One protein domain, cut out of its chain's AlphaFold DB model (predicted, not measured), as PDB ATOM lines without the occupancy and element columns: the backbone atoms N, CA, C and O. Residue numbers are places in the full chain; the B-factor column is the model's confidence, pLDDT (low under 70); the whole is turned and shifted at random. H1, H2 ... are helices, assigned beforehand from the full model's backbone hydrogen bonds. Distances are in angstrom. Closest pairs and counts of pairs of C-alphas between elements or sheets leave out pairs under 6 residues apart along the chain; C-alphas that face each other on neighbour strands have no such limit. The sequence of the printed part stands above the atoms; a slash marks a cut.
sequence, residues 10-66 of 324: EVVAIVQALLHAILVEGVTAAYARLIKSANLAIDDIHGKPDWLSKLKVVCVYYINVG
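What this domain is: This is residues 10 to 66 of the 324 residues of an uncharacterized protein of Emiliania huxleyi (UniProt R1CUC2). One long straight helix, H1, is crossed steeply on one side by a shorter helix, H3, while residues 10 to 22 of H1 stick out as a free arm. Past the other end of H1 the chain folds back through the small helix H2 to reach H3. The printed part has 57 residues with three named helices, H1, H2 and H3 in chain order, and no named strand; the class is all helix. It is loose, with a radius of gyration of the C-alphas of 13.6 A, and flat, spanning 44 by 26 by 14 A.

How they stand to each other: H1, residues 10 to 38, touches H3, residues 51 to 65, with its residues 24 to 34 alone. Their closest C-alphas, those of Val 27 and Leu 55, are 5.8 A apart. They run the same way at a steep tilt of 58 degrees. H2, residues 42 to 46, is close to H1 but not clearly touching; their closest C-alphas, of Ile 35 and Ile 42, are 7.8 A apart. H2 and H3 are apart. In H1, H2 and H3 every O i to N i+4 pair is within hydrogen-bond range.

Where its parts are: H1 measures 41.8 A from C-alpha 10 at (58.108, 35.433, -19.500) to C-alpha 38. H2 measures 6.3 A, and H3 20.7 A, ending with C-alpha 65 at (33.630, 3.938, -19.944).

The domain as a whole: The farthest C-alphas, Glu 10 and Asn 39, are 44.0 A apart. Both links are tight. The printed part has no cut, and no printed residue is under 70 in pLDDT.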
ATOM      1  N   GLU A  10      58.646  35.475 -18.131       87.75
ATOM      2  CA  GLU A  10      58.108  35.433 -19.500       87.75
ATOM      3  C   GLU A  10      58.140  34.019 -20.090       87.75
ATOM      4  O   GLU A  10      57.144  33.555 -20.647       87.75
ATOM      5  N   VAL A  11      59.250  33.293 -19.915       87.31
ATOM      6  CA  VAL A  11      59.369  31.900 -20.373       87.31
ATOM      7  C   VAL A  11      58.335  31.006 -19.682       87.31
ATOM      8  O   VAL A  11      57.681  30.207 -20.352       87.31
ATOM      9  N   VAL A  12      58.128  31.157 -18.369       89.88
ATOM     10  CA  VAL A  12      57.104  30.396 -17.629       89.88
ATOM     11  C   VAL A  12      55.700  30.694 -18.158       89.88
ATOM     12  O   VAL A  12      54.936  29.756 -18.390       89.88
ATOM     13  N   ALA A  13      55.365  31.961 -18.410       91.50
ATOM     14  CA  ALA A  13      54.061  32.344 -18.949       91.50
ATOM     15  C   ALA A  13      53.819  31.766 -20.357       91.50
ATOM     16  O   ALA A  13      52.735  31.246 -20.631       91.50
ATOM     17  N   ILE A  14      54.832  31.787 -21.232       92.94
ATOM     18  CA  ILE A  14      54.756  31.192 -22.575       92.94
ATOM     19  C   ILE A  14      54.536  29.680 -22.481       92.94
ATOM     20  O   ILE A  14      53.646  29.146 -23.140       92.94
ATOM     21  N   VAL A  15      55.304  28.985 -21.637       92.62
ATOM     22  CA  VAL A  15      55.150  27.536 -21.437       92.62
ATOM     23  C   VAL A  15      53.755  27.206 -20.900       92.62
ATOM     24  O   VAL A  15      53.112  26.290 -21.407       92.62
ATOM     25  N   GLN A  16      53.242  27.968 -19.932       92.88
ATOM     26  CA  GLN A  16      51.884  27.789 -19.408       92.88
ATOM     27  C   GLN A  16      50.814  27.998 -20.486       92.88
ATOM     28  O   GLN A  16      49.889  27.191 -20.592       92.88
ATOM     29  N   ALA A  17      50.949  29.039 -21.310       92.94
ATOM     30  CA  ALA A  17      50.026  29.308 -22.408       92.94
ATOM     31  C   ALA A  17      50.046  28.189 -23.462       92.94
ATOM     32  O   ALA A  17      48.984  27.748 -23.906       92.94
ATOM     33  N   LEU A  18      51.232  27.680 -23.814       94.56
ATOM     34  CA  LEU A  18      51.391  26.557 -24.742       94.56
ATOM     35  C   LEU A  18      50.774  25.269 -24.190       94.56
ATOM     36  O   LEU A  18      50.006  24.612 -24.888       94.56
ATOM     37  N   LEU A  19      51.050  24.925 -22.929       94.25
ATOM     38  CA  LEU A  19      50.459  23.750 -22.279       94.25
ATOM     39  C   LEU A  19      48.932  23.848 -22.214       94.25
ATOM     40  O   LEU A  19      48.237  22.868 -22.480       94.25
ATOM     41  N   HIS A  20      48.401  25.035 -21.908       91.94
ATOM     42  CA  HIS A  20      46.963  25.279 -21.914       91.94
ATOM     43  C   HIS A  20      46.365  25.125 -23.321       91.94
ATOM     44  O   HIS A  20      45.340  24.462 -23.472       91.94
ATOM     45  N   ALA A  21      47.012  25.666 -24.357       93.38
ATOM     46  CA  ALA A  21      46.561  25.521 -25.741       93.38
ATOM     47  C   ALA A  21      46.538  24.049 -26.189       93.38
ATOM     48  O   ALA A  21      45.516  23.586 -26.698       93.38
ATOM     49  N   ILE A  22      47.609  23.295 -25.912       94.94
ATOM     50  CA  ILE A  22      47.702  21.855 -26.209       94.94
ATOM     51  C   ILE A  22      46.584  21.083 -25.500       94.94
ATOM     52  O   ILE A  22      45.941  20.222 -26.102       94.94
ATOM     53  N   LEU A  23      46.316  21.400 -24.230       93.38
ATOM     54  CA  LEU A  23      45.236  20.775 -23.471       93.38
ATOM     55  C   LEU A  23      43.864  21.069 -24.094       93.38
ATOM     56  O   LEU A  23      43.076  20.147 -24.299       93.38
ATOM     57  N   VAL A  24      43.574  22.333 -24.411       94.94
ATOM     58  CA  VAL A  24      42.293  22.747 -25.011       94.94
ATOM     59  C   VAL A  24      42.076  22.079 -26.369       94.94
ATOM     60  O   VAL A  24      40.969  21.603 -26.654       94.94
ATOM     61  N   GLU A  25      43.116  22.003 -27.197       95.69
ATOM     62  CA  GLU A  25      43.062  21.343 -28.500       95.69
ATOM     63  C   GLU A  25      42.862  19.829 -28.350       95.69
ATOM     64  O   GLU A  25      41.947  19.263 -28.956       95.69
ATOM     65  N   GLY A  26      43.625  19.184 -27.462       96.31
ATOM     66  CA  GLY A  26      43.495  17.758 -27.166       96.31
ATOM     67  C   GLY A  26      42.098  17.381 -26.665       96.31
ATOM     68  O   GLY A  26      41.493  16.423 -27.158       96.31
ATOM     69  N   VAL A  27      41.538  18.172 -25.744       96.31
ATOM     70  CA  VAL A  27      40.164  18.011 -25.239       96.31
ATOM     71  C   VAL A  27      39.143  18.219 -26.350       96.31
ATOM     72  O   VAL A  27      38.193  17.446 -26.466       96.31
ATOM     73  N   THR A  28      39.329  19.236 -27.192       96.44
ATOM     74  CA  THR A  28      38.410  19.519 -28.302       96.44
ATOM     75  C   THR A  28      38.398  18.381 -29.319       96.44
ATOM     76  O   THR A  28      37.321  17.960 -29.746       96.44
ATOM     77  N   ALA A  29      39.564  17.828 -29.655       96.50
ATOM     78  CA  ALA A  29      39.678  16.680 -30.545       96.50
ATOM     79  C   ALA A  29      39.056  15.413 -29.931       96.50
ATOM     80  O   ALA A  29      38.339  14.684 -30.619       96.50
ATOM     81  N   ALA A  30      39.286  15.156 -28.639       95.56
ATOM     82  CA  ALA A  30      38.668  14.037 -27.927       95.56
ATOM     83  C   ALA A  30      37.139  14.155 -27.907       95.56
ATOM     84  O   ALA A  30      36.444  13.214 -28.284       95.56
ATOM     85  N   TYR A  31      36.622  15.332 -27.561       96.12
ATOM     86  CA  TYR A  31      35.194  15.624 -27.577       96.12
ATOM     87  C   TYR A  31      34.577  15.399 -28.966       96.12
ATOM     88  O   TYR A  31      33.570  14.705 -29.083       96.12
ATOM     89  N   ALA A  32      35.205  15.911 -30.029       95.12
ATOM     90  CA  ALA A  32      34.716  15.736 -31.396       95.12
ATOM     91  C   ALA A  32      34.638  14.254 -31.806       95.12
ATOM     92  O   ALA A  32      33.674  13.847 -32.455       95.12
ATOM     93  N   ARG A  33      35.611  13.427 -31.389       94.50
ATOM     94  CA  ARG A  33      35.569  11.972 -31.609       94.50
ATOM     95  C   ARG A  33      34.394  11.316 -30.886       94.50
ATOM     96  O   ARG A  33      33.728  10.484 -31.494       94.50
ATOM     97  N   LEU A  34      34.124  11.702 -29.637       93.94
ATOM     98  CA  LEU A  34      33.009  11.163 -28.851       93.94
ATOM     99  C   LEU A  34      31.643  11.568 -29.419       93.94
ATOM    100  O   LEU A  34      30.755  10.733 -29.546       93.94
ATOM    101  N   ILE A  35      31.462  12.828 -29.815       91.88
ATOM    102  CA  ILE A  35      30.199  13.276 -30.422       91.88
ATOM    103  C   ILE A  35      29.976  12.616 -31.782       91.88
ATOM    104  O   ILE A  35      28.873  12.155 -32.072       91.88
ATOM    105  N   LYS A  36      31.026  12.492 -32.602       90.75
ATOM    106  CA  LYS A  36      30.937  11.753 -33.864       90.75
ATOM    107  C   LYS A  36      30.593  10.286 -33.619       90.75
ATOM    108  O   LYS A  36      29.741   9.741 -34.317       90.75
ATOM    109  N   SER A  37      31.228   9.650 -32.630       87.56
ATOM    110  CA  SER A  37      30.925   8.261 -32.302       87.56
ATOM    111  C   SER A  37      29.495   8.113 -31.811       87.56
ATOM    112  O   SER A  37      28.911   7.096 -32.155       87.56
ATOM    113  N   ALA A  38      28.920   9.109 -31.115       85.38
ATOM    114  CA  ALA A  38      27.544   9.157 -30.599       85.38
ATOM    115  C   ALA A  38      26.444   9.104 -31.674       85.38
ATOM    116  O   ALA A  38      25.341   8.665 -31.350       85.38
ATOM    117  N   ASN A  39      26.741   9.445 -32.934       84.94
ATOM    118  CA  ASN A  39      25.783   9.414 -34.053       84.94
ATOM    119  C   ASN A  39      24.417  10.048 -33.707       84.94
ATOM    120  O   ASN A  39      23.358   9.524 -34.043       84.94
ATOM    121  N   LEU A  40      24.458  11.154 -32.964       82.31
ATOM    122  CA  LEU A  40      23.305  11.906 -32.484       82.31
ATOM    123  C   LEU A  40      23.613  13.393 -32.662       82.31
ATOM    124  O   LEU A  40      24.703  13.846 -32.313       82.31
ATOM    125  N   ALA A  41      22.643  14.159 -33.157       80.19
ATOM    126  CA  ALA A  41      22.760  15.599 -33.406       80.19
ATOM    127  C   ALA A  41      22.670  16.439 -32.110       80.19
ATOM    128  O   ALA A  41      21.960  17.438 -32.034       80.19
ATOM    129  N   ILE A  42      23.349  16.013 -31.040       80.94
ATOM    130  CA  ILE A  42      23.151  16.572 -29.695       80.94
ATOM    131  C   ILE A  42      23.629  18.027 -29.571       80.94
ATOM    132  O   ILE A  42      23.024  18.821 -28.849       80.94
ATOM    133  N   ASP A  43      24.676  18.397 -30.311       86.25
ATOM    134  CA  ASP A  43      25.187  19.772 -30.348       86.25
ATOM    135  C   ASP A  43      24.351  20.696 -31.235       86.25
ATOM    136  O   ASP A  43      24.323  21.899 -30.986       86.25
ATOM    137  N   ASP A  44      23.618  20.152 -32.207       82.75
ATOM    138  CA  ASP A  44      22.674  20.939 -33.005       82.75
ATOM    139  C   ASP A  44      21.457  21.339 -32.155       82.75
ATOM    140  O   ASP A  44      20.903  22.422 -32.326       82.75
ATOM    141  N   ILE A  45      21.083  20.495 -31.184       76.44
ATOM    142  CA  ILE A  45      19.965  20.735 -30.260       76.44
ATOM    143  C   ILE A  45      20.357  21.703 -29.134       76.44
ATOM    144  O   ILE A  45      19.576  22.578 -28.765       76.44
ATOM    145  N   HIS A  46      21.552  21.545 -28.560       79.75
ATOM    146  CA  HIS A  46      21.967  22.282 -27.359       79.75
ATOM    147  C   HIS A  46      23.020  23.376 -27.603       79.75
ATOM    148  O   HIS A  46      23.515  23.972 -26.642       79.75
ATOM    149  N   GLY A  47      23.386  23.634 -28.860       86.69
ATOM    150  CA  GLY A  47      24.482  24.529 -29.231       86.69
ATOM    151  C   GLY A  47      25.863  23.925 -28.953       86.69
ATOM    152  O   GLY A  47      26.001  22.921 -28.259       86.69
ATOM    153  N   LYS A  48      26.928  24.538 -29.477       88.94
ATOM    154  CA  LYS A  48      28.300  24.053 -29.247       88.94
ATOM    155  C   LYS A  48      28.777  24.417 -27.831       88.94
ATOM    156  O   LYS A  48      28.664  25.582 -27.453       88.94
ATOM    157  N   PRO A  49      29.345  23.474 -27.056       90.81
ATOM    158  CA  PRO A  49      29.824  23.763 -25.707       90.81
ATOM    159  C   PRO A  49      31.146  24.543 -25.696       90.81
ATOM    160  O   PRO A  49      31.977  24.409 -26.602       90.81
ATOM    161  N   ASP A  50      31.374  25.286 -24.612       91.62
ATOM    162  CA  ASP A  50      32.687  25.836 -24.264       91.62
ATOM    163  C   ASP A  50      33.707  24.727 -23.919       91.62
ATOM    164  O   ASP A  50      33.374  23.544 -23.786       91.62
ATOM    165  N   TRP A  51      34.981  25.100 -23.780       89.50
ATOM    166  CA  TRP A  51      36.057  24.134 -23.549       89.50
ATOM    167  C   TRP A  51      35.961  23.421 -22.189       89.50
ATOM    168  O   TRP A  51      36.316  22.245 -22.105       89.50
ATOM    169  N   LEU A  52      35.438  24.077 -21.145       88.50
ATOM    170  CA  LEU A  52      35.254  23.473 -19.821       88.50
ATOM    171  C   LEU A  52      34.160  22.406 -19.858       88.50
ATOM    172  O   LEU A  52      34.306  21.337 -19.270       88.50
ATOM    173  N   SER A  53      33.078  22.668 -20.582       89.62
ATOM    174  CA  SER A  53      31.991  21.724 -20.816       89.62
ATOM    175  C   SER A  53      32.465  20.528 -21.642       89.62
ATOM    176  O   SER A  53      32.148  19.391 -21.292       89.62
ATOM    177  N   LYS A  54      33.301  20.744 -22.669       93.88
ATOM    178  CA  LYS A  54      33.961  19.644 -23.398       93.88
ATOM    179  C   LYS A  54      34.852  18.812 -22.482       93.88
ATOM    180  O   LYS A  54      34.749  17.589 -22.502       93.88
ATOM    181  N   LEU A  55      35.682  19.460 -21.660       92.06
ATOM    182  CA  LEU A  55      36.559  18.786 -20.702       92.06
ATOM    183  C   LEU A  55      35.748  17.931 -19.731       92.06
ATOM    184  O   LEU A  55      36.034  16.748 -19.589       92.06
ATOM    185  N   LYS A  56      34.691  18.492 -19.128       89.44
ATOM    186  CA  LYS A  56      33.765  17.737 -18.273       89.44
ATOM    187  C   LYS A  56      33.206  16.532 -19.013       89.44
ATOM    188  O   LYS A  56      33.206  15.436 -18.462       89.44
ATOM    189  N   VAL A  57      32.772  16.721 -20.262       89.88
ATOM    190  CA  VAL A  57      32.165  15.634 -21.023       89.88
ATOM    191  C   VAL A  57      33.149  14.492 -21.271       89.88
ATOM    192  O   VAL A  57      32.811  13.328 -21.069       89.88
ATOM    193  N   VAL A  58      34.371  14.839 -21.670       93.12
ATOM    194  CA  VAL A  58      35.461  13.897 -21.934       93.12
ATOM    195  C   VAL A  58      35.892  13.182 -20.651       93.12
ATOM    196  O   VAL A  58      35.997  11.959 -20.642       93.12
ATOM    197  N   CYS A  59      36.100  13.913 -19.554       89.88
ATOM    198  CA  CYS A  59      36.502  13.331 -18.276       89.88
ATOM    199  C   CYS A  59      35.446  12.364 -17.739       89.88
ATOM    200  O   CYS A  59      35.784  11.233 -17.402       89.88
ATOM    201  N   VAL A  60      34.174  12.775 -17.688       86.81
ATOM    202  CA  VAL A  60      33.094  11.913 -17.182       86.81
ATOM    203  C   VAL A  60      32.937  10.673 -18.063       86.81
ATOM    204  O   VAL A  60      32.782   9.578 -17.521       86.81
ATOM    205  N   TYR A  61      33.072  10.803 -19.387       90.94
ATOM    206  CA  TYR A  61      33.083   9.653 -20.291       90.94
ATOM    207  C   TYR A  61      34.196   8.662 -19.931       90.94
ATOM    208  O   TYR A  61      33.904   7.503 -19.657       90.94
ATOM    209  N   TYR A  62      35.457   9.102 -19.869       90.94
ATOM    210  CA  TYR A  62      36.585   8.200 -19.603       90.94
ATOM    211  C   TYR A  62      36.560   7.607 -18.192       90.94
ATOM    212  O   TYR A  62      37.005   6.480 -18.000       90.94
ATOM    213  N   ILE A  63      35.998   8.325 -17.220       86.50
ATOM    214  CA  ILE A  63      35.773   7.810 -15.866       86.50
ATOM    215  C   ILE A  63      34.765   6.648 -15.871       86.50
ATOM    216  O   ILE A  63      34.961   5.677 -15.149       86.50
ATOM    217  N   ASN A  64      33.695   6.735 -16.668       84.75
ATOM    218  CA  ASN A  64      32.629   5.724 -16.687       84.75
ATOM    219  C   ASN A  64      32.900   4.565 -17.654       84.75
ATOM    220  O   ASN A  64      32.540   3.428 -17.369       84.75
ATOM    221  N   VAL A  65      33.495   4.863 -18.808       90.12
ATOM    222  CA  VAL A  65      33.630   3.938 -19.944       90.12
ATOM    223  C   VAL A  65      35.058   3.410 -20.097       90.12
ATOM    224  O   VAL A  65      35.278   2.351 -20.684       90.12
ATOM    225  N   GLY A  66      36.051   4.127 -19.570       89.00
ATOM    226  CA  GLY A  66      37.455   3.798 -19.781       89.00
ATOM    227  C   GLY A  66      37.840   3.869 -21.261       89.00
ATOM    228  O   GLY A  66      37.445   4.783 -21.985       89.00
TER     229      GLY A  66